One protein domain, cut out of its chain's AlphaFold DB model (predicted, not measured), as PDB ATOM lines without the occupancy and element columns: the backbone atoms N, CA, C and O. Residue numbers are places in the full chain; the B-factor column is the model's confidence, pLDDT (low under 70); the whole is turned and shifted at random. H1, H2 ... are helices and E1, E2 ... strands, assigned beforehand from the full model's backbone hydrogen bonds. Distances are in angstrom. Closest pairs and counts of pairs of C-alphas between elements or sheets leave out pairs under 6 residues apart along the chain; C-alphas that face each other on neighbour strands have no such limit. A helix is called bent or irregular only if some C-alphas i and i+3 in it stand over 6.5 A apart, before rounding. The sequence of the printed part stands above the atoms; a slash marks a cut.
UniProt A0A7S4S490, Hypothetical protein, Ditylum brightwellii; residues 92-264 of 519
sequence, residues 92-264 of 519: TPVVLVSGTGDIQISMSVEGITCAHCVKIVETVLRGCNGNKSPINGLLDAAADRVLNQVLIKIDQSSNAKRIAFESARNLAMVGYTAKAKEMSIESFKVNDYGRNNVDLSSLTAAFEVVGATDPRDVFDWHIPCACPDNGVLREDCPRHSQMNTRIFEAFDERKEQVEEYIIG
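This is residues 92 to 264 of the 519 residues of the protein "Hypothetical protein" of Ditylum brightwellii (UniProt A0A7S4S490). A strongly twisted sheet of five strands forms the core, with H1 and H2 over one face and the long H5 crossing the opposite face. H3 packs on H5 near E1, and the loops 185 to 199 and 210 to 237 hold the two ends of the longest axis. The 173 printed residues have five named helices and six named strands, in the order E1 E2 H1 E3 E4 H2 E5 E6 H3 H4 H5. The sheet is branched at E2 and antiparallel, and the class is mixed, helices and strands. The whole is compact, with a radius of gyration of the C-alphas of 16.5 A, yet elongated, spanning 58 by 33 by 27 A.

Start at E1, residues 95 to 97, a hairpin with E2, residues 103 to 110; N 96 and O 104 are 2.9 A apart. On the same side of E2 as E1 find E5, residues 177 to 180, with N 108 and O 179 at 2.8 A. On the other side is E4, residues 149 to 154, with N 105 and O 152 at 3.0 A. E4 makes a hairpin with edge strand E3, residues 138 to 144, where N 142 and O 151 are 2.9 A apart. H1, residues 115 to 126, runs along E3 at 11 degrees on the local plane, height over the sheet 8.4 A. On the same face H2, residues 157 to 173, has a height of 6.4 A; it touches H1 at a steep tilt of 50 degrees, C-alphas Leu 125 and Ser 167 closest at 6.4 A. H2 is irregular, C-alphas 158 and 161 being 7.4 A apart, and has a kink of 26 degrees near residue 164. E5 runs on into E6, residues 182 to 184, which pairs with no named strand. H3, residues 200 to 209, only grazes the sheet, as does H4, residues 238 to 241. On the opposite face H5, residues 245 to 263, has a height of 7.8 A; it touches H3, C-alphas Ala 206 and Val 258 closest at 6.1 A. H1 and H3 have every O i to N i+4 pair within hydrogen-bond range, H2 11 of 13 and H5 13 of 15; H4 is too short for one.

Find C-alpha 95 at (152.876, 130.462, 122.639), where E1 begins. E2 is 23.4 A long, H2 25.0 A and H5 27.5 A, ending at C-alpha 263 at (141.488, 135.990, 110.159).

C-alphas Tyr 193 and Asn 230 are farthest apart, 58.3 A. The printed part has no cut; the long links are H1 to E3, E6 to H3 and H3 to H4. Mean pLDDT of the printed part is 91.0; residues 190 to 196, 211 to 212, 230 and 264 are under 70.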
ATOM      1  N   THR A  92     152.055 124.934 114.274       95.56
ATOM      2  CA  THR A  92     152.932 125.732 115.135       95.56
ATOM      3  C   THR A  92     152.506 125.589 116.592       95.56
ATOM      4  O   THR A  92     151.300 125.578 116.859       95.56
ATOM      5  N   PRO A  93     153.448 125.492 117.548       97.25
ATOM      6  CA  PRO A  93     153.106 125.516 118.963       97.25
ATOM      7  C   PRO A  93     152.396 126.813 119.335       97.25
ATOM      8  O   PRO A  93     152.734 127.888 118.832       97.25
ATOM      9  N   VAL A  94     151.425 126.703 120.235       96.75
ATOM     10  CA  VAL A  94     150.757 127.855 120.832       96.75
ATOM     11  C   VAL A  94     151.684 128.447 121.883       96.75
ATOM     12  O   VAL A  94     152.091 127.761 122.823       96.75
ATOM     13  N   VAL A  95     152.010 129.725 121.721       96.44
ATOM     14  CA  VAL A  95     152.876 130.462 122.639       96.44
ATOM     15  C   VAL A  95     152.024 131.364 123.521       96.44
ATOM     16  O   VAL A  95     151.179 132.113 123.029       96.44
ATOM     17  N   LEU A  96     152.266 131.310 124.826       95.88
ATOM     18  CA  LEU A  96     151.659 132.204 125.803       95.88
ATOM     19  C   LEU A  96     152.741 133.142 126.338       95.88
ATOM     20  O   LEU A  96     153.787 132.690 126.799       95.88
ATOM     21  N   VAL A  97     152.484 134.448 126.261       94.50
ATOM     22  CA  VAL A  97     153.360 135.491 126.808       94.50
ATOM     23  C   VAL A  97     152.680 136.083 128.036       94.50
ATOM     24  O   VAL A  97     151.572 136.613 127.957       94.50
ATOM     25  N   SER A  98     153.325 135.937 129.186       94.00
ATOM     26  CA  SER A  98     152.849 136.474 130.460       94.00
ATOM     27  C   SER A  98     153.052 137.989 130.566       94.00
ATOM     28  O   SER A  98     153.843 138.585 129.834       94.00
ATOM     29  N   GLY A  99     152.385 138.624 131.536       90.69
ATOM     30  CA  GLY A  99     152.588 140.047 131.835       90.69
ATOM     31  C   GLY A  99     153.996 140.392 132.345       90.69
ATOM     32  O   GLY A  99     154.413 141.541 132.228       90.69
ATOM     33  N   THR A 100     154.742 139.414 132.871       92.31
ATOM     34  CA  THR A 100     156.157 139.557 133.263       92.31
ATOM     35  C   THR A 100     157.114 139.455 132.074       92.31
ATOM     36  O   THR A 100     158.306 139.699 132.235       92.31
ATOM     37  N   GLY A 101     156.609 139.119 130.881       93.19
ATOM     38  CA  GLY A 101     157.415 138.878 129.685       93.19
ATOM     39  C   GLY A 101     157.935 137.445 129.567       93.19
ATOM     40  O   GLY A 101     158.648 137.141 128.616       93.19
ATOM     41  N   ASP A 102     157.571 136.546 130.487       95.69
ATOM     42  CA  ASP A 102     157.900 135.128 130.362       95.69
ATOM     43  C   ASP A 102     157.111 134.508 129.207       95.69
ATOM     44  O   ASP A 102     155.880 134.610 129.157       95.69
ATOM     45  N   ILE A 103     157.834 133.855 128.300       95.94
ATOM     46  CA  ILE A 103     157.294 133.157 127.137       95.94
ATOM     47  C   ILE A 103     157.244 131.668 127.468       95.94
ATOM     48  O   ILE A 103     158.251 131.083 127.870       95.94
ATOM     49  N   GLN A 104     156.083 131.043 127.293       97.25
ATOM     50  CA  GLN A 104     155.894 129.636 127.622       97.25
ATOM     51  C   GLN A 104     155.103 128.873 126.560       97.25
ATOM     52  O   GLN A 104     154.219 129.414 125.894       97.25
ATOM     53  N   ILE A 105     155.419 127.586 126.438       97.94
ATOM     54  CA  ILE A 105     154.678 126.602 125.643       97.94
ATOM     55  C   ILE A 105     154.190 125.472 126.550       97.94
ATOM     56  O   ILE A 105     154.783 125.206 127.598       97.94
ATOM     57  N   SER A 106     153.116 124.799 126.137       98.12
ATOM     58  CA  SER A 106     152.606 123.604 126.812       98.12
ATOM     59  C   SER A 106     152.795 122.361 125.947       98.12
ATOM     60  O   SER A 106     152.640 122.410 124.721       98.12
ATOM     61  N   MET A 107     153.095 121.233 126.589       98.56
ATOM     62  CA  MET A 107     153.074 119.914 125.965       98.56
ATOM     63  C   MET A 107     152.315 118.916 126.845       98.56
ATOM     64  O   MET A 107     152.484 118.895 128.063       98.56
ATOM     65  N   SER A 108     151.518 118.046 126.229       98.25
ATOM     66  CA  SER A 108     150.984 116.849 126.883       98.25
ATOM     67  C   SER A 108     152.040 115.750 126.874       98.25
ATOM     68  O   SER A 108     152.676 115.539 125.842       98.25
ATOM     69  N   VAL A 109     152.207 115.039 127.986       98.25
ATOM     70  CA  VAL A 109     153.202 113.972 128.135       98.25
ATOM     71  C   VAL A 109     152.527 112.717 128.671       98.25
ATOM     72  O   VAL A 109     152.063 112.676 129.809       98.25
ATOM     73  N   GLU A 110     152.499 111.671 127.859       98.19
ATOM     74  CA  GLU A 110     152.003 110.361 128.258       98.19
ATOM     75  C   GLU A 110     153.066 109.607 129.066       98.19
ATOM     76  O   GLU A 110     154.259 109.658 128.760       98.19
ATOM     77  N   GLY A 111     152.625 108.887 130.100       95.81
ATOM     78  CA  GLY A 111     153.491 108.054 130.942       95.81
ATOM     79  C   GLY A 111     153.956 108.698 132.254       95.81
ATOM     80  O   GLY A 111     154.664 108.043 133.023       95.81
ATOM     81  N   ILE A 112     153.540 109.930 132.579       96.44
ATOM     82  CA  ILE A 112     153.822 110.542 133.889       96.44
ATOM     83  C   ILE A 112     152.922 109.913 134.964       96.44
ATOM     84  O   ILE A 112     151.868 110.422 135.317       96.44
ATOM     85  N   THR A 113     153.344 108.781 135.522       95.75
ATOM     86  CA  THR A 113     152.516 107.994 136.460       95.75
ATOM     87  C   THR A 113     152.830 108.249 137.934       95.75
ATOM     88  O   THR A 113     152.014 107.963 138.812       95.75
ATOM     89  N   CYS A 114     154.001 108.803 138.250       93.69
ATOM     90  CA  CYS A 114     154.427 109.038 139.628       93.69
ATOM     91  C   CYS A 114     155.246 110.324 139.781       93.69
ATOM     92  O   CYS A 114     155.654 110.952 138.806       93.69
ATOM     93  N   ALA A 115     155.495 110.715 141.032       91.88
ATOM     94  CA  ALA A 115     156.303 111.889 141.360       91.88
ATOM     95  C   ALA A 115     157.752 111.789 140.847       91.88
ATOM     96  O   ALA A 115     158.378 112.802 140.550       91.88
ATOM     97  N   HIS A 116     158.280 110.569 140.712       93.19
ATOM     98  CA  HIS A 116     159.595 110.340 140.118       93.19
ATOM     99  C   HIS A 116     159.584 110.670 138.614       93.19
ATOM    100  O   HIS A 116     160.509 111.314 138.131       93.19
ATOM    101  N   CYS A 117     158.520 110.314 137.879       95.94
ATOM    102  CA  CYS A 117     158.393 110.653 136.456       95.94
ATOM    103  C   CYS A 117     158.423 112.166 136.219       95.94
ATOM    104  O   CYS A 117     159.090 112.616 135.294       95.94
ATOM    105  N   VAL A 118     157.766 112.950 137.084       95.56
ATOM    106  CA  VAL A 118     157.805 114.424 137.024       95.56
ATOM    107  C   VAL A 118     159.246 114.929 137.065       95.56
ATOM    108  O   VAL A 118     159.641 115.736 136.226       95.56
ATOM    109  N   LYS A 119     160.068 114.389 137.972       93.69
ATOM    110  CA  LYS A 119     161.484 114.758 138.057       93.69
ATOM    111  C   LYS A 119     162.298 114.346 136.847       93.69
ATOM    112  O   LYS A 119     163.158 115.117 136.435       93.69
ATOM    113  N   ILE A 120     162.054 113.160 136.286       95.44
ATOM    114  CA  ILE A 120     162.744 112.739 135.060       95.44
ATOM    115  C   ILE A 120     162.422 113.728 133.940       95.44
ATOM    116  O   ILE A 120     163.344 114.231 133.308       95.44
ATOM    117  N   VAL A 121     161.143 114.060 133.738       97.25
ATOM    118  CA  VAL A 121     160.707 115.015 132.708       97.25
ATOM    119  C   VAL A 121     161.377 116.379 132.906       97.25
ATOM    120  O   VAL A 121     161.986 116.898 131.972       97.25
ATOM    121  N   GLU A 122     161.345 116.938 134.118       95.94
ATOM    122  CA  GLU A 122     161.989 118.227 134.412       95.94
ATOM    123  C   GLU A 122     163.509 118.180 134.224       95.94
ATOM    124  O   GLU A 122     164.082 119.104 133.653       95.94
ATOM    125  N   THR A 123     164.165 117.094 134.642       95.44
ATOM    126  CA  THR A 123     165.623 116.931 134.529       95.44
ATOM    127  C   THR A 123     166.062 116.756 133.078       95.44
ATOM    128  O   THR A 123     167.069 117.322 132.672       95.44
ATOM    129  N   VAL A 124     165.307 116.012 132.268       97.25
ATOM    130  CA  VAL A 124     165.603 115.819 130.839       97.25
ATOM    131  C   VAL A 124     165.491 117.132 130.065       97.25
ATOM    132  O   VAL A 124     166.265 117.366 129.137       97.25
ATOM    133  N   LEU A 125     164.549 117.998 130.449       97.38
ATOM    134  CA  LEU A 125     164.330 119.279 129.781       97.38
ATOM    135  C   LEU A 125     165.249 120.385 130.304       97.38
ATOM    136  O   LEU A 125     165.827 121.112 129.503       97.38
ATOM    137  N   ARG A 126     165.411 120.531 131.621       95.00
ATOM    138  CA  ARG A 126     166.201 121.615 132.237       95.00
ATOM    139  C   ARG A 126     167.670 121.255 132.449       95.00
ATOM    140  O   ARG A 126     168.500 122.150 132.559       95.00
ATOM    141  N   GLY A 127     168.002 119.971 132.509       92.88
ATOM    142  CA  GLY A 127     169.274 119.505 133.051       92.88
ATOM    143  C   GLY A 127     169.285 119.483 134.585       92.88
ATOM    144  O   GLY A 127     168.320 119.862 135.260       92.88
ATOM    145  N   CYS A 128     170.396 119.010 135.151       88.81
ATOM    146  CA  CYS A 128     170.629 119.007 136.596       88.81
ATOM    147  C   CYS A 128     170.818 120.432 137.144       88.81
ATOM    148  O   CYS A 128     171.175 121.353 136.414       88.81
ATOM    149  N   ASN A 129     170.606 120.619 138.450       82.69
ATOM    150  CA  ASN A 129     170.752 121.922 139.105       82.69
ATOM    151  C   ASN A 129     172.134 122.543 138.838       82.69
ATOM    152  O   ASN A 129     173.153 121.916 139.106       82.69
ATOM    153  N   GLY A 130     172.149 123.781 138.334       79.94
ATOM    154  CA  GLY A 130     173.370 124.515 137.980       79.94
ATOM    155  C   GLY A 130     173.808 124.348 136.523       79.94
ATOM    156  O   GLY A 130     174.522 125.209 136.011       79.94
ATOM    157  N   ASN A 131     173.319 123.320 135.829       83.06
ATOM    158  CA  ASN A 131     173.582 123.138 134.409       83.06
ATOM    159  C   ASN A 131     172.542 123.888 133.575       83.06
ATOM    160  O   ASN A 131     171.376 124.016 133.953       83.06
ATOM    161  N   LYS A 132     172.978 124.389 132.419       89.94
ATOM    162  CA  LYS A 132     172.059 124.912 131.408       89.94
ATOM    163  C   LYS A 132     171.257 123.755 130.812       89.94
ATOM    164  O   LYS A 132     171.755 122.630 130.743       89.94
ATOM    165  N   SER A 133     170.047 124.056 130.342       93.94
ATOM    166  CA  SER A 133     169.252 123.091 129.584       93.94
ATOM    167  C   SER A 133     170.065 122.505 128.423       93.94
ATOM    168  O   SER A 133     170.764 123.260 127.738       93.94
ATOM    169  N   PRO A 134     169.954 121.189 128.150       95.19
ATOM    170  CA  PRO A 134     170.517 120.594 126.940       95.19
ATOM    171  C   PRO A 134     169.860 121.125 125.652       95.19
ATOM    172  O   PRO A 134     170.355 120.854 124.560       95.19
ATOM    173  N   ILE A 135     168.749 121.863 125.762       97.25
ATOM    174  CA  ILE A 135     168.008 122.466 124.654       97.25
ATOM    175  C   ILE A 135     168.274 123.975 124.665       97.25
ATOM    176  O   ILE A 135     167.841 124.698 125.563       97.25
ATOM    177  N   ASN A 136     168.974 124.477 123.647       97.12
ATOM    178  CA  ASN A 136     169.285 125.905 123.552       97.12
ATOM    179  C   ASN A 136     167.989 126.742 123.478       97.12
ATOM    180  O   ASN A 136     167.126 126.451 122.650       97.12
ATOM    181  N   GLY A 137     167.874 127.775 124.314       96.94
ATOM    182  CA  GLY A 137     166.705 128.655 124.420       96.94
ATOM    183  C   GLY A 137     165.627 128.178 125.402       96.94
ATOM    184  O   GLY A 137     164.737 128.953 125.742       96.94
ATOM    185  N   LEU A 138     165.707 126.941 125.911       97.81
ATOM    186  CA  LEU A 138     164.864 126.485 127.017       97.81
ATOM    187  C   LEU A 138     165.438 127.015 128.336       97.81
ATOM    188  O   LEU A 138     166.576 126.718 128.698       97.81
ATOM    189  N   LEU A 139     164.644 127.809 129.051       96.56
ATOM    190  CA  LEU A 139     165.063 128.472 130.287       96.56
ATOM    191  C   LEU A 139     164.688 127.667 131.532       96.56
ATOM    192  O   LEU A 139     165.479 127.577 132.467       96.56
ATOM    193  N   ASP A 140     163.485 127.095 131.556       96.81
ATOM    194  CA  ASP A 140     162.989 126.302 132.679       96.81
ATOM    195  C   ASP A 140     161.835 125.381 132.237       96.81
ATOM    196  O   ASP A 140     161.249 125.570 131.170       96.81
ATOM    197  N   ALA A 141     161.497 124.383 133.052       97.38
ATOM    198  CA  ALA A 141     160.368 123.485 132.820       97.38
ATOM    199  C   ALA A 141     159.683 123.095 134.138       97.38
ATOM    200  O   ALA A 141     160.319 123.015 135.192       97.38
ATOM    201  N   ALA A 142     158.375 122.857 134.088       97.06
ATOM    202  CA  ALA A 142     157.586 122.367 135.214       97.06
ATOM    203  C   ALA A 142     156.577 121.329 134.719       97.06
ATOM    204  O   ALA A 142     155.776 121.622 133.831       97.06
ATOM    205  N   ALA A 143     156.614 120.121 135.277       97.19
ATOM    206  CA  ALA A 143     155.711 119.038 134.893       97.19
ATOM    207  C   ALA A 143     154.712 118.717 136.010       97.19
ATOM    208  O   ALA A 143     155.003 118.868 137.195       97.19
ATOM    209  N   ASP A 144     153.523 118.250 135.632       96.44
ATOM    210  CA  ASP A 144     152.490 117.822 136.573       96.44
ATOM    211  C   ASP A 144     151.969 116.425 136.226       96.44
ATOM    212  O   ASP A 144     151.580 116.134 135.093       96.44
ATOM    213  N   ARG A 145     151.945 115.555 137.241       95.50
ATOM    214  CA  ARG A 145     151.483 114.164 137.128       95.50
ATOM    215  C   ARG A 145     149.974 114.052 136.933       95.50
ATOM    216  O   ARG A 145     149.517 113.149 136.251       95.50
ATOM    217  N   VAL A 146     149.191 114.895 137.601       95.69
ATOM    218  CA  VAL A 146     147.724 114.780 137.581       95.69
ATOM    219  C   VAL A 146     147.187 115.223 136.225       95.69
ATOM    220  O   VAL A 146     146.265 114.614 135.693       95.69
ATOM    221  N   LEU A 147     147.790 116.265 135.659       96.75
ATOM    222  CA  LEU A 147     147.399 116.845 134.383       96.75
ATOM    223  C   LEU A 147     148.067 116.149 133.192       96.75
ATOM    224  O   LEU A 147     147.575 116.305 132.080       96.75
ATOM    225  N   ASN A 148     149.142 115.378 133.410       97.69
ATOM    226  CA  ASN A 148     149.977 114.794 132.351       97.69
ATOM    227  C   ASN A 148     150.465 115.859 131.356       97.69
ATOM    228  O   ASN A 148     150.444 115.668 130.139       97.69
ATOM    229  N   GLN A 149     150.868 117.019 131.878       97.94
ATOM    230  CA  GLN A 149     151.327 118.150 131.077       97.94
ATOM    231  C   GLN A 149     152.626 118.728 131.627       97.94
ATOM    232  O   GLN A 149     152.918 118.637 132.822       97.94
ATOM    233  N   VAL A 150     153.394 119.343 130.732       98.25
ATOM    234  CA  VAL A 150     154.601 120.102 131.041       98.25
ATOM    235  C   VAL A 150     154.475 121.511 130.474       98.25
ATOM    236  O   VAL A 150     154.088 121.702 129.322       98.25
ATOM    237  N   LEU A 151     154.803 122.493 131.305       98.19
ATOM    238  CA  LEU A 151     155.025 123.871 130.896       98.19
ATOM    239  C   LEU A 151     156.518 124.080 130.697       98.19
ATOM    240  O   LEU A 151     157.329 123.641 131.517       98.19
ATOM    241  N   ILE A 152     156.878 124.756 129.616       98.31
ATOM    242  CA  ILE A 152     158.268 125.029 129.259       98.31
ATOM    243  C   ILE A 152     158.417 126.529 129.057       98.31
ATOM    244  O   ILE A 152     157.734 127.105 128.208       98.31
ATOM    245  N   LYS A 153     159.322 127.143 129.818       97.94
ATOM    246  CA  LYS A 153     159.735 128.535 129.655       97.94
ATOM    247  C   LYS A 153     160.818 128.616 128.587       97.94
ATOM    248  O   LYS A 153     161.825 127.910 128.676       97.94
ATOM    249  N   ILE A 154     160.635 129.493 127.610       97.81
ATOM    250  CA  ILE A 154     161.565 129.691 126.495       97.81
ATOM    251  C   ILE A 154     162.026 131.146 126.411       97.81
ATOM    252  O   ILE A 154     161.406 132.042 126.979       97.81
ATOM    253  N   ASP A 155     163.133 131.371 125.714       97.06
ATOM    254  CA  ASP A 155     163.736 132.688 125.527       97.06
ATOM    255  C   ASP A 155     163.010 133.550 124.486       97.06
ATOM    256  O   ASP A 155     162.857 134.755 124.676       97.06
ATOM    257  N   GLN A 156     162.578 132.940 123.382       95.88
ATOM    258  CA  GLN A 156     161.963 133.614 122.245       95.88
ATOM    259  C   GLN A 156     160.834 132.774 121.648       95.88
ATOM    260  O   GLN A 156     160.955 131.565 121.446       95.88
ATOM    261  N   SER A 157     159.747 133.444 121.277       94.88
ATOM    262  CA  SER A 157     158.586 132.868 120.587       94.88
ATOM    263  C   SER A 157     158.958 132.231 119.237       94.88
ATOM    264  O   SER A 157     158.439 131.171 118.889       94.88
ATOM    265  N   SER A 158     159.924 132.806 118.516       93.75
ATOM    266  CA  SER A 158     160.473 132.274 117.256       93.75
ATOM    267  C   SER A 158     161.121 130.888 117.406       93.75
ATOM    268  O   SER A 158     161.113 130.094 116.464       93.75
ATOM    269  N   ASN A 159     161.638 130.562 118.598       95.94
ATOM    270  CA  ASN A 159     162.273 129.280 118.901       95.94
ATOM    271  C   ASN A 159     161.276 128.190 119.320       95.94
ATOM    272  O   ASN A 159     161.664 127.021 119.405       95.94
ATOM    273  N   ALA A 160     160.003 128.532 119.556       96.25
ATOM    274  CA  ALA A 160     159.007 127.631 120.137       96.25
ATOM    275  C   ALA A 160     158.898 126.291 119.395       96.25
ATOM    276  O   ALA A 160     158.901 125.234 120.023       96.25
ATOM    277  N   LYS A 161     158.869 126.316 118.057       96.19
ATOM    278  CA  LYS A 161     158.765 125.105 117.224       96.19
ATOM    279  C   LYS A 161     159.971 124.180 117.367       96.19
ATOM    280  O   LYS A 161     159.804 122.974 117.536       96.19
ATOM    281  N   ARG A 162     161.183 124.744 117.344       96.62
ATOM    282  CA  ARG A 162     162.425 123.985 117.536       96.62
ATOM    283  C   ARG A 162     162.482 123.384 118.939       96.62
ATOM    284  O   ARG A 162     162.705 122.184 119.070       96.62
ATOM    285  N   ILE A 163     162.235 124.195 119.969       97.62
ATOM    286  CA  ILE A 163     162.294 123.758 121.372       97.62
ATOM    287  C   ILE A 163     161.247 122.679 121.653       97.62
ATOM    288  O   ILE A 163     161.574 121.681 122.287       97.62
ATOM    289  N   ALA A 164     160.018 122.822 121.148       97.88
ATOM    290  CA  ALA A 164     158.974 121.805 121.268       97.88
ATOM    291  C   ALA A 164     159.402 120.461 120.652       97.88
ATOM    292  O   ALA A 164     159.248 119.411 121.279       97.88
ATOM    293  N   PHE A 165     159.981 120.495 119.448       97.56
ATOM    294  CA  PHE A 165     160.468 119.301 118.761       97.56
ATOM    295  C   PHE A 165     161.637 118.635 119.503       97.56
ATOM    296  O   PHE A 165     161.613 117.426 119.736       97.56
ATOM    297  N   GLU A 166     162.645 119.410 119.919       97.56
ATOM    298  CA  GLU A 166     163.785 118.899 120.692       97.56
ATOM    299  C   GLU A 166     163.341 118.343 122.055       97.56
ATOM    300  O   GLU A 166     163.818 117.288 122.473       97.56
ATOM    301  N   SER A 167     162.370 118.989 122.708       98.19
ATOM    302  CA  SER A 167     161.776 118.525 123.969       98.19
ATOM    303  C   SER A 167     161.072 117.185 123.788       98.19
ATOM    304  O   SER A 167     161.331 116.249 124.543       98.19
ATOM    305  N   ALA A 168     160.237 117.049 122.750       98.06
ATOM    306  CA  ALA A 168     159.568 115.789 122.435       98.06
ATOM    307  C   ALA A 168     160.574 114.669 122.142       98.06
ATOM    308  O   ALA A 168     160.434 113.563 122.663       98.06
ATOM    309  N   ARG A 169     161.625 114.967 121.367       97.25
ATOM    310  CA  ARG A 169     162.705 114.019 121.067       97.25
ATOM    311  C   ARG A 169     163.428 113.567 122.335       97.25
ATOM    312  O   ARG A 169     163.622 112.370 122.522       97.25
ATOM    313  N   ASN A 170     163.815 114.496 123.208       97.81
ATOM    314  CA  ASN A 170     164.548 114.173 124.431       97.81
ATOM    315  C   ASN A 170     163.696 113.364 125.416       97.81
ATOM    316  O   ASN A 170     164.192 112.416 126.020       97.81
ATOM    317  N   LEU A 171     162.403 113.678 125.525       98.12
ATOM    318  CA  LEU A 171     161.456 112.899 126.323       98.12
ATOM    319  C   LEU A 171     161.229 111.492 125.746       98.12
ATOM    320  O   LEU A 171     161.174 110.524 126.504       98.12
ATOM    321  N   ALA A 172     161.204 111.346 124.418       97.81
ATOM    322  CA  ALA A 172     161.132 110.037 123.770       97.81
ATOM    323  C   ALA A 172     162.351 109.153 124.074       97.81
ATOM    324  O   ALA A 172     162.196 107.945 124.245       97.81
ATOM    325  N   MET A 173     163.549 109.736 124.226       97.12
ATOM    326  CA  MET A 173     164.759 108.976 124.587       97.12
ATOM    327  C   MET A 173     164.675 108.313 125.969       97.12
ATOM    328  O   MET A 173     165.348 107.312 126.201       97.12
ATOM    329  N   VAL A 174     163.846 108.838 126.875       97.25
ATOM    330  CA  VAL A 174     163.613 108.264 128.211       97.25
ATOM    331  C   VAL A 174     162.262 107.543 128.324       97.25
ATOM    332  O   VAL A 174     161.830 107.208 129.424       97.25
ATOM    333  N   GLY A 175     161.603 107.272 127.192       97.50
ATOM    334  CA  GLY A 175     160.387 106.458 127.125       97.50
ATOM    335  C   GLY A 175     159.070 107.210 127.323       97.50
ATOM    336  O   GLY A 175     158.048 106.562 127.542       97.50
ATOM    337  N   TYR A 176     159.060 108.543 127.234       98.38
ATOM    338  CA  TYR A 176     157.827 109.336 127.266       98.38
ATOM    339  C   TYR A 176     157.377 109.736 125.863       98.38
ATOM    340  O   TYR A 176     158.188 110.057 124.998       98.38
ATOM    341  N   THR A 177     156.069 109.792 125.636       98.12
ATOM    342  CA  THR A 177     155.507 110.386 124.418       98.12
ATOM    343  C   THR A 177     155.011 111.780 124.748       98.12
ATOM    344  O   THR A 177     154.123 111.940 125.578       98.12
ATOM    345  N   ALA A 178     155.596 112.796 124.118       98.25
ATOM    346  CA  ALA A 178     155.228 114.183 124.349       98.25
ATOM    347  C   ALA A 178     154.733 114.838 123.060       98.25
ATOM    348  O   ALA A 178     155.325 114.666 121.995       98.25
ATOM    349  N   LYS A 179     153.656 115.613 123.171       98.06
ATOM    350  CA  LYS A 179     153.039 116.336 122.060       98.06
ATOM    351  C   LYS A 179     152.811 117.783 122.465       98.06
ATOM    352  O   LYS A 179     152.158 118.052 123.470       98.06
ATOM    353  N   ALA A 180     153.364 118.712 121.693       98.06
ATOM    354  CA  ALA A 180     153.138 120.128 121.927       98.06
ATOM    355  C   ALA A 180     151.683 120.503 121.648       98.06
ATOM    356  O   ALA A 180     151.018 119.922 120.786       98.06
ATOM    357  N   LYS A 181     151.191 121.498 122.384       97.75
ATOM    358  CA  LYS A 181     149.901 122.107 122.094       97.75
ATOM    359  C   LYS A 181     150.058 122.999 120.871       97.75
ATOM    360  O   LYS A 181     150.709 124.039 120.930       97.75
ATOM    361  N   GLU A 182     149.507 122.547 119.753       96.94
ATOM    362  CA  GLU A 182     149.716 123.146 118.438       96.94
ATOM    363  C   GLU A 182     148.416 123.689 117.834       96.94
ATOM    364  O   GLU A 182     147.305 123.224 118.117       96.94
ATOM    365  N   MET A 183     148.575 124.666 116.948       95.19
ATOM    366  CA  MET A 183     147.530 125.178 116.071       95.19
ATOM    367  C   MET A 183     147.905 124.948 114.605       95.19
ATOM    368  O   MET A 183     149.086 124.953 114.249       95.19
ATOM    369  N   SER A 184     146.899 124.721 113.756       94.50
ATOM    370  CA  SER A 184     147.105 124.473 112.327       94.50
ATOM    371  C   SER A 184     147.218 125.791 111.568       94.50
ATOM    372  O   SER A 184     146.332 126.641 111.644       94.50
ATOM    373  N   ILE A 185     148.289 125.933 110.795       90.56
ATOM    374  CA  ILE A 185     148.542 127.054 109.888       90.56
ATOM    375  C   ILE A 185     147.719 126.902 108.598       90.56
ATOM    376  O   ILE A 185     147.421 127.886 107.922       90.56
ATOM    377  N   GLU A 186     147.324 125.677 108.237       88.19
ATOM    378  CA  GLU A 186     146.533 125.417 107.024       88.19
ATOM    379  C   GLU A 186     145.169 126.087 107.063       88.19
ATOM    380  O   GLU A 186     144.694 126.549 106.025       88.19
ATOM    381  N   SER A 187     144.598 126.230 108.260       78.00
ATOM    382  CA  SER A 187     143.359 126.976 108.488       78.00
ATOM    383  C   SER A 187     143.411 128.406 107.923       78.00
ATOM    384  O   SER A 187     142.384 128.952 107.524       78.00
ATOM    385  N   PHE A 188     144.607 128.992 107.788       80.12
ATOM    386  CA  PHE A 188     144.800 130.347 107.273       80.12
ATOM    387  C   PHE A 188     145.053 130.430 105.766       80.12
ATOM    388  O   PHE A 188     145.010 131.525 105.205       80.12
ATOM    389  N   LYS A 189     145.320 129.307 105.088       74.44
ATOM    390  CA  LYS A 189     145.672 129.302 103.657       74.44
ATOM    391  C   LYS A 189     144.458 129.400 102.723       74.44
ATOM    392  O   LYS A 189     144.637 129.650 101.537       74.44
ATOM    393  N   VAL A 190     143.236 129.215 103.229       59.03
ATOM    394  CA  VAL A 190     142.053 128.871 102.406       59.03
ATOM    395  C   VAL A 190     141.262 130.080 101.871       59.03
ATOM    396  O   VAL A 190     140.223 129.913 101.247       59.03
ATOM    397  N   ASN A 191     141.733 131.320 102.017       56.25
ATOM    398  CA  ASN A 191     141.012 132.442 101.405       56.25
ATOM    399  C   ASN A 191     141.431 132.654  99.940       56.25
ATOM    400  O   ASN A 191     142.468 133.260  99.671       56.25
ATOM    401  N   ASP A 192     140.554 132.225  99.020       54.88
ATOM    402  CA  ASP A 192     140.588 132.319  97.541       54.88
ATOM    403  C   ASP A 192     140.932 133.705  96.944       54.88
ATOM    404  O   ASP A 192     141.101 133.857  95.736       54.88
ATOM    405  N   TYR A 193     141.087 134.742  97.767       59.47
ATOM    406  CA  TYR A 193     141.335 136.118  97.334       59.47
ATOM    407  C   TYR A 193     142.818 136.467  97.130       59.47
ATOM    408  O   TYR A 193     143.188 137.641  97.184       59.47
ATOM    409  N   GLY A 194     143.689 135.473  96.920       59.78
ATOM    410  CA  GLY A 194     145.111 135.706  96.638       59.78
ATOM    411  C   GLY A 194     145.854 136.424  97.770       59.78
ATOM    412  O   GLY A 194     146.839 137.122  97.523       59.78
ATOM    413  N   ARG A 195     145.372 136.306  99.016       56.12
ATOM    414  CA  ARG A 195     146.044 136.901 100.174       56.12
ATOM    415  C   ARG A 195     147.293 136.090 100.508       56.12
ATOM    416  O   ARG A 195     147.246 134.868 100.592       56.12
ATOM    417  N   ASN A 196     148.395 136.815 100.678       60.47
ATOM    418  CA  ASN A 196     149.733 136.297 100.935       60.47
ATOM    419  C   ASN A 196     149.744 135.221 102.029       60.47
ATOM    420  O   ASN A 196     149.090 135.377 103.060       60.47
ATOM    421  N   ASN A 197     150.533 134.170 101.789       73.19
ATOM    422  CA  ASN A 197     150.917 133.148 102.763       73.19
ATOM    423  C   ASN A 197     151.201 133.826 104.115       73.19
ATOM    424  O   ASN A 197     152.005 134.761 104.156       73.19
ATOM    425  N   VAL A 198     150.519 133.409 105.187       80.31
ATOM    426  CA  VAL A 198     150.763 133.965 106.525       80.31
ATOM    427  C   VAL A 198     152.216 133.685 106.877       80.31
ATOM    428  O   VAL A 198     152.610 132.531 107.041       80.31
ATOM    429  N   ASP A 199     153.015 134.745 106.942       85.31
ATOM    430  CA  ASP A 199     154.418 134.629 107.308       85.31
ATOM    431  C   ASP A 199     154.530 134.272 108.797       85.31
ATOM    432  O   ASP A 199     153.774 134.776 109.636       85.31
ATOM    433  N   LEU A 200     155.496 133.422 109.141       83.75
ATOM    434  CA  LEU A 200     155.750 132.997 110.518       83.75
ATOM    435  C   LEU A 200     156.060 134.203 111.421       83.75
ATOM    436  O   LEU A 200     155.699 134.212 112.599       83.75
ATOM    437  N   SER A 201     156.660 135.255 110.854       86.88
ATOM    438  CA  SER A 201     156.884 136.534 111.536       86.88
ATOM    439  C   SER A 201     155.574 137.191 111.992       86.88
ATOM    440  O   SER A 201     155.476 137.678 113.118       86.88
ATOM    441  N   SER A 202     154.530 137.138 111.158       87.00
ATOM    442  CA  SER A 202     153.213 137.710 111.459       87.00
ATOM    443  C   SER A 202     152.495 136.914 112.543       87.00
ATOM    444  O   SER A 202     151.810 137.495 113.380       87.00
ATOM    445  N   LEU A 203     152.684 135.594 112.554       89.69
ATOM    446  CA  LEU A 203     152.141 134.707 113.579       89.69
ATOM    447  C   LEU A 203     152.853 134.895 114.930       89.69
ATOM    448  O   LEU A 203     152.205 134.959 115.970       89.69
ATOM    449  N   THR A 204     154.171 135.088 114.906       89.19
ATOM    450  CA  THR A 204     154.966 135.430 116.097       89.19
ATOM    451  C   THR A 204     154.495 136.755 116.701       89.19
ATOM    452  O   THR A 204     154.171 136.822 117.885       89.19
ATOM    453  N   ALA A 205     154.330 137.782 115.860       88.44
ATOM    454  CA  ALA A 205     153.775 139.064 116.281       88.44
ATOM    455  C   ALA A 205     152.328 138.936 116.789       88.44
ATOM    456  O   ALA A 205     151.931 139.662 117.697       88.44
ATOM    457  N   ALA A 206     151.525 138.022 116.235       89.50
ATOM    458  CA  ALA A 206     150.169 137.771 116.718       89.50
ATOM    459  C   ALA A 206     150.171 137.228 118.154       89.50
ATOM    460  O   ALA A 206     149.412 137.733 118.978       89.50
ATOM    461  N   PHE A 207     151.049 136.276 118.491       90.62
ATOM    462  CA  PHE A 207     151.154 135.764 119.864       90.62
ATOM    463  C   PHE A 207     151.506 136.854 120.879       90.62
ATOM    464  O   PHE A 207     150.921 136.888 121.963       90.62
ATOM    465  N   GLU A 208     152.410 137.762 120.510       87.50
ATOM    466  CA  GLU A 208     152.820 138.892 121.352       87.50
ATOM    467  C   GLU A 208     151.711 139.948 121.486       87.50
ATOM    468  O   GLU A 208     151.520 140.532 122.551       87.50
ATOM    469  N   VAL A 209     150.945 140.182 120.417       85.75
ATOM    470  CA  VAL A 209     149.910 141.225 120.364       85.75
ATOM    471  C   VAL A 209     148.604 140.819 121.031       85.75
ATOM    472  O   VAL A 209     147.944 141.674 121.617       85.75
ATOM    473  N   VAL A 210     148.195 139.555 120.903       82.56
ATOM    474  CA  VAL A 210     146.862 139.074 121.311       82.56
ATOM    475  C   VAL A 210     146.614 139.185 122.827       82.56
ATOM    476  O   VAL A 210     145.482 139.076 123.288       82.56
ATOM    477  N   GLY A 211     147.619 139.611 123.589       66.75
ATOM    478  CA  GLY A 211     147.402 140.329 124.840       66.75
ATOM    479  C   GLY A 211     147.670 139.490 126.075       66.75
ATOM    480  O   GLY A 211     148.031 138.320 125.992       66.75
ATOM    481  N   ALA A 212     147.571 140.138 127.233       66.88
ATOM    482  CA  ALA A 212     147.891 139.564 128.529       66.88
ATOM    483  C   ALA A 212     146.873 138.481 128.911       66.88
ATOM    484  O   ALA A 212     145.674 138.749 128.982       66.88
ATOM    485  N   THR A 213     147.357 137.268 129.172       84.00
ATOM    486  CA  THR A 213     146.579 136.249 129.886       84.00
ATOM    487  C   THR A 213     146.219 136.785 131.276       84.00
ATOM    488  O   THR A 213     147.004 137.548 131.852       84.00
ATOM    489  N   ASP A 214     145.050 136.412 131.814       90.00
ATOM    490  CA  ASP A 214     144.707 136.713 133.210       90.00
ATOM    491  C   ASP A 214     145.884 136.278 134.102       90.00
ATOM    492  O   ASP A 214     146.334 135.137 133.985       90.00
ATOM    493  N   PRO A 215     146.420 137.148 134.979       90.94
ATOM    494  CA  PRO A 215     147.543 136.796 135.845       90.94
ATOM    495  C   PRO A 215     147.324 135.523 136.676       90.94
ATOM    496  O   PRO A 215     148.291 134.908 137.107       90.94
ATOM    497  N   ARG A 216     146.066 135.120 136.906       92.81
ATOM    498  CA  ARG A 216     145.700 133.884 137.620       92.81
ATOM    499  C   ARG A 216     145.884 132.614 136.788       92.81
ATOM    500  O   ARG A 216     146.016 131.538 137.364       92.81
ATOM    501  N   ASP A 217     145.911 132.750 135.467       94.69
ATOM    502  CA  ASP A 217     146.080 131.656 134.508       94.69
ATOM    503  C   ASP A 217     147.507 131.645 133.922       94.69
ATOM    504  O   ASP A 217     147.795 130.987 132.921       94.69
ATOM    505  N   VAL A 218     148.424 132.372 134.566       94.12
ATOM    506  CA  VAL A 218     149.851 132.418 134.252       94.12
ATOM    507  C   VAL A 218     150.632 131.693 135.343       94.12
ATOM    508  O   VAL A 218     150.361 131.839 136.531       94.12
ATOM    509  N   PHE A 219     151.630 130.919 134.928       96.81
ATOM    510  CA  PHE A 219     152.560 130.263 135.838       96.81
ATOM    511  C   PHE A 219     153.662 131.244 136.261       96.81
ATOM    512  O   PHE A 219     154.347 131.801 135.402       96.81
ATOM    513  N   ASP A 220     153.857 131.455 137.564       97.00
ATOM    514  CA  ASP A 220     154.930 132.309 138.074       97.00
ATOM    515  C   ASP A 220     156.238 131.524 138.212       97.00
ATOM    516  O   ASP A 220     156.459 130.747 139.150       97.00
ATOM    517  N   TRP A 221     157.136 131.775 137.261       96.56
ATOM    518  CA  TRP A 221     158.459 131.167 137.180       96.56
ATOM    519  C   TRP A 221     159.441 131.652 138.254       96.56
ATOM    520  O   TRP A 221     160.488 131.029 138.429       96.56
ATOM    521  N   HIS A 222     159.138 132.733 138.980       96.38
ATOM    522  CA  HIS A 222     160.010 133.245 140.044       96.38
ATOM    523  C   HIS A 222     159.893 132.435 141.334       96.38
ATOM    524  O   HIS A 222     160.778 132.510 142.188       96.38
ATOM    525  N   ILE A 223     158.826 131.646 141.482       95.56
ATOM    526  CA  ILE A 223     158.621 130.793 142.648       95.56
ATOM    527  C   ILE A 223     159.513 129.547 142.508       95.56
ATOM    528  O   ILE A 223     159.296 128.724 141.612       95.56
ATOM    529  N   PRO A 224     160.521 129.363 143.382       92.94
ATOM    530  CA  PRO A 224     161.418 128.221 143.293       92.94
ATOM    531  C   PRO A 224     160.698 126.915 143.651       92.94
ATOM    532  O   PRO A 224     159.757 126.882 144.447       92.94
ATOM    533  N   CYS A 225     161.172 125.808 143.077       91.00
ATOM    534  CA  CYS A 225     160.720 124.477 143.469       91.00
ATOM    535  C   CYS A 225     161.246 124.137 144.870       91.00
ATOM    536  O   CYS A 225     162.453 124.193 145.092       91.00
ATOM    537  N   ALA A 226     160.358 123.746 145.787       90.88
ATOM    538  CA  ALA A 226     160.714 123.293 147.137       90.88
ATOM    539  C   ALA A 226     160.591 121.766 147.312       90.88
ATOM    540  O   ALA A 226     160.708 121.256 148.426       90.88
ATOM    541  N   CYS A 227     160.332 121.024 146.229       87.25
ATOM    542  CA  CYS A 227     160.182 119.573 146.278       87.25
ATOM    543  C   CYS A 227     161.482 118.889 146.730       87.25
ATOM    544  O   CYS A 227     162.524 119.131 146.118       87.25
ATOM    545  N   PRO A 228     161.442 117.972 147.713       84.50
ATOM    546  CA  PRO A 228     162.595 117.136 148.032       84.50
ATOM    547  C   PRO A 228     162.952 116.239 146.842       84.50
ATOM    548  O   PRO A 228     162.060 115.821 146.106       84.50
ATOM    549  N   ASP A 229     164.221 115.848 146.692       74.25
ATOM    550  CA  ASP A 229     164.741 115.084 145.538       74.25
ATOM    551  C   ASP A 229     163.979 113.789 145.220       74.25
ATOM    552  O   ASP A 229     163.929 113.363 144.070       74.25
ATOM    553  N   ASN A 230     163.232 113.223 146.172       67.44
ATOM    554  CA  ASN A 230     162.460 111.990 145.972       67.44
ATOM    555  C   ASN A 230     160.928 112.157 145.992       67.44
ATOM    556  O   ASN A 230     160.217 111.206 145.679       67.44
ATOM    557  N   GLY A 231     160.397 113.349 146.291       72.94
ATOM    558  CA  GLY A 231     158.951 113.592 146.350       72.94
ATOM    559  C   GLY A 231     158.552 114.877 145.638       72.94
ATOM    560  O   GLY A 231     159.053 115.941 145.963       72.94
ATOM    561  N   VAL A 232     157.665 114.774 144.654       74.19
ATOM    562  CA  VAL A 232     156.915 115.914 144.110       74.19
ATOM    563  C   VAL A 232     155.467 115.678 144.502       74.19
ATOM    564  O   VAL A 232     154.750 114.920 143.847       74.19
ATOM    565  N   LEU A 233     155.076 116.248 145.638       78.25
ATOM    566  CA  LEU A 233     153.681 116.333 146.039       78.25
ATOM    567  C   LEU A 233     153.210 117.739 145.688       78.25
ATOM    568  O   LEU A 233     153.816 118.727 146.098       78.25
ATOM    569  N   ARG A 234     152.154 117.814 144.876       80.62
ATOM    570  CA  ARG A 234     151.632 119.077 144.343       80.62
ATOM    571  C   ARG A 234     151.253 120.060 145.452       80.62
ATOM    572  O   ARG A 234     151.459 121.252 145.286       80.62
ATOM    573  N   GLU A 235     150.729 119.555 146.564       84.31
ATOM    574  CA  GLU A 235     150.247 120.364 147.690       84.31
ATOM    575  C   GLU A 235     151.384 120.928 148.557       84.31
ATOM    576  O   GLU A 235     151.222 121.984 149.160       84.31
ATOM    577  N   ASP A 236     152.555 120.285 148.555       87.88
ATOM    578  CA  ASP A 236     153.672 120.648 149.439       87.88
ATOM    579  C   ASP A 236     154.702 121.568 148.765       87.88
ATOM    580  O   ASP A 236     155.628 122.062 149.412       87.88
ATOM    581  N   CYS A 237     154.569 121.807 147.458       92.88
ATOM    582  CA  CYS A 237     155.493 122.636 146.694       92.88
ATOM    583  C   CYS A 237     154.782 123.859 146.112       92.88
ATOM    584  O   CYS A 237     153.964 123.701 145.202       92.88
ATOM    585  N   PRO A 238     155.149 125.087 146.534       94.25
ATOM    586  CA  PRO A 238     154.559 126.315 146.009       94.25
ATOM    587  C   PRO A 238     154.591 126.393 144.479       94.25
ATOM    588  O   PRO A 238     153.610 126.796 143.865       94.25
ATOM    589  N   ARG A 239     155.674 125.932 143.843       95.19
ATOM    590  CA  ARG A 239     155.806 125.922 142.381       95.19
ATOM    591  C   ARG A 239     154.832 124.958 141.700       95.19
ATOM    592  O   ARG A 239     154.100 125.367 140.808       95.19
ATOM    593  N   HIS A 240     154.784 123.692 142.117       94.81
ATOM    594  CA  HIS A 240     153.886 122.704 141.500       94.81
ATOM    595  C   HIS A 240     152.417 122.938 141.857       94.81
ATOM    596  O   HIS A 240     151.547 122.637 141.045       94.81
ATOM    597  N   SER A 241     152.127 123.539 143.015       95.38
ATOM    598  CA  SER A 241     150.760 123.890 143.424       95.38
ATOM    599  C   SER A 241     150.077 124.878 142.470       95.38
ATOM    600  O   SER A 241     148.853 124.854 142.342       95.38
ATOM    601  N   GLN A 242     150.860 125.687 141.744       96.19
ATOM    602  CA  GLN A 242     150.350 126.609 140.728       96.19
ATOM    603  C   GLN A 242     149.790 125.888 139.501       96.19
ATOM    604  O   GLN A 242     148.855 126.397 138.885       96.19
ATOM    605  N   MET A 243     150.330 124.712 139.148       95.81
ATOM    606  CA  MET A 243     149.861 123.933 138.000       95.81
ATOM    607  C   MET A 243     148.378 123.645 138.191       95.81
ATOM    608  O   MET A 243     147.989 123.036 139.183       95.81
ATOM    609  N   ASN A 244     147.531 124.094 137.273       96.00
ATOM    610  CA  ASN A 244     146.088 123.895 137.329       96.00
ATOM    611  C   ASN A 244     145.513 123.853 135.905       96.00
ATOM    612  O   ASN A 244     146.196 124.226 134.954       96.00
ATOM    613  N   THR A 245     144.279 123.368 135.745       97.00
ATOM    614  CA  THR A 245     143.662 123.202 134.418       97.00
ATOM    615  C   THR A 245     143.485 124.526 133.678       97.00
ATOM    616  O   THR A 245     143.647 124.542 132.462       97.00
ATOM    617  N   ARG A 246     143.261 125.638 134.391       97.00
ATOM    618  CA  ARG A 246     143.029 126.956 133.784       97.00
ATOM    619  C   ARG A 246     144.235 127.471 133.017       97.00
ATOM    620  O   ARG A 246     144.073 128.009 131.931       97.00
ATOM    621  N   ILE A 247     145.453 127.221 133.510       96.62
ATOM    622  CA  ILE A 247     146.681 127.573 132.773       96.62
ATOM    623  C   ILE A 247     146.692 126.894 131.397       96.62
ATOM    624  O   ILE A 247     147.108 127.488 130.406       96.62
ATOM    625  N   PHE A 248     146.219 125.650 131.311       96.62
ATOM    626  CA  PHE A 248     146.200 124.884 130.065       96.62
ATOM    627  C   PHE A 248     145.006 125.216 129.167       96.62
ATOM    628  O   PHE A 248     145.153 125.171 127.941       96.62
ATOM    629  N   GLU A 249     143.865 125.574 129.754       96.50
ATOM    630  CA  GLU A 249     142.708 126.151 129.057       96.50
ATOM    631  C   GLU A 249     143.078 127.505 128.432       96.50
ATOM    632  O   GLU A 249     142.747 127.752 127.277       96.50
ATOM    633  N   ALA A 250     143.904 128.320 129.099       96.06
ATOM    634  CA  ALA A 250     144.402 129.581 128.549       96.06
ATOM    635  C   ALA A 250     145.232 129.399 127.262       96.06
ATOM    636  O   ALA A 250     145.285 130.307 126.432       96.06
ATOM    637  N   PHE A 251     145.855 128.232 127.041       96.75
ATOM    638  CA  PHE A 251     146.467 127.914 125.743       96.75
ATOM    639  C   PHE A 251     145.422 127.617 124.655       96.75
ATOM    640  O   PHE A 251     145.659 127.959 123.500       96.75
ATOM    641  N   ASP A 252     144.282 126.999 124.981       96.25
ATOM    642  CA  ASP A 252     143.191 126.825 124.006       96.25
ATOM    643  C   ASP A 252     142.564 128.174 123.657       96.25
ATOM    644  O   ASP A 252     142.434 128.509 122.482       96.25
ATOM    645  N   GLU A 253     142.284 129.000 124.666       95.12
ATOM    646  CA  GLU A 253     141.781 130.356 124.449       95.12
ATOM    647  C   GLU A 253     142.766 131.186 123.620       95.12
ATOM    648  O   GLU A 253     142.372 131.871 122.677       95.12
ATOM    649  N   ARG A 254     144.073 131.092 123.910       94.31
ATOM    650  CA  ARG A 254     145.111 131.776 123.129       94.31
ATOM    651  C   ARG A 254     145.106 131.333 121.673       94.31
ATOM    652  O   ARG A 254     145.256 132.174 120.788       94.31
ATOM    653  N   LYS A 255     144.955 130.033 121.418       95.06
ATOM    654  CA  LYS A 255     144.853 129.494 120.062       95.06
ATOM    655  C   LYS A 255     143.677 130.125 119.317       95.06
ATOM    656  O   LYS A 255     143.887 130.667 118.235       95.06
ATOM    657  N   GLU A 256     142.488 130.122 119.914       93.31
ATOM    658  CA  GLU A 256     141.291 130.720 119.309       93.31
ATOM    659  C   GLU A 256     141.476 132.220 119.048       93.31
ATOM    660  O   GLU A 256     141.151 132.720 117.971       93.31
ATOM    661  N   GLN A 257     142.060 132.951 119.999       90.88
ATOM    662  CA  GLN A 257     142.283 134.387 119.853       90.88
ATOM    663  C   GLN A 257     143.287 134.723 118.739       90.88
ATOM    664  O   GLN A 257     143.097 135.689 117.995       90.88
ATOM    665  N   VAL A 258     144.352 133.929 118.594       91.50
ATOM    666  CA  VAL A 258     145.338 134.092 117.513       91.50
ATOM    667  C   VAL A 258     144.724 133.726 116.166       91.50
ATOM    668  O   VAL A 258     144.940 134.447 115.190       91.50
ATOM    669  N   GLU A 259     143.905 132.675 116.109       89.75
ATOM    670  CA  GLU A 259     143.130 132.328 114.916       89.75
ATOM    671  C   GLU A 259     142.205 133.488 114.500       89.75
ATOM    672  O   GLU A 259     142.262 133.951 113.357       89.75
ATOM    673  N   GLU A 260     141.432 134.052 115.435       85.12
ATOM    674  CA  GLU A 260     140.580 135.227 115.198       85.12
ATOM    675  C   GLU A 260     141.376 136.465 114.743       85.12
ATOM    676  O   GLU A 260     140.924 137.226 113.875       85.12
ATOM    677  N   TYR A 261     142.557 136.687 115.331       85.06
ATOM    678  CA  TYR A 261     143.435 137.802 114.987       85.06
ATOM    679  C   TYR A 261     143.955 137.682 113.551       85.06
ATOM    680  O   TYR A 261     143.876 138.651 112.791       85.06
ATOM    681  N   ILE A 262     144.428 136.497 113.153       83.50
ATOM    682  CA  ILE A 262     144.972 136.237 111.810       83.50
ATOM    683  C   ILE A 262     143.875 136.316 110.741       83.50
ATOM    684  O   ILE A 262     144.100 136.879 109.668       83.50
ATOM    685  N   ILE A 263     142.660 135.846 111.046       80.19
ATOM    686  CA  ILE A 263     141.488 135.990 110.159       80.19
ATOM    687  C   ILE A 263     141.111 137.478 109.961       80.19
ATOM    688  O   ILE A 263     140.430 137.843 108.998       80.19
ATOM    689  N   GLY A 264     141.643 138.378 110.794       66.81
ATOM    690  CA  GLY A 264     141.681 139.814 110.532       66.81
ATOM    691  C   GLY A 264     140.714 140.637 111.370       66.81
ATOM    692  O   GLY A 264     140.556 141.827 111.098       66.81
TER     693      GLY A 264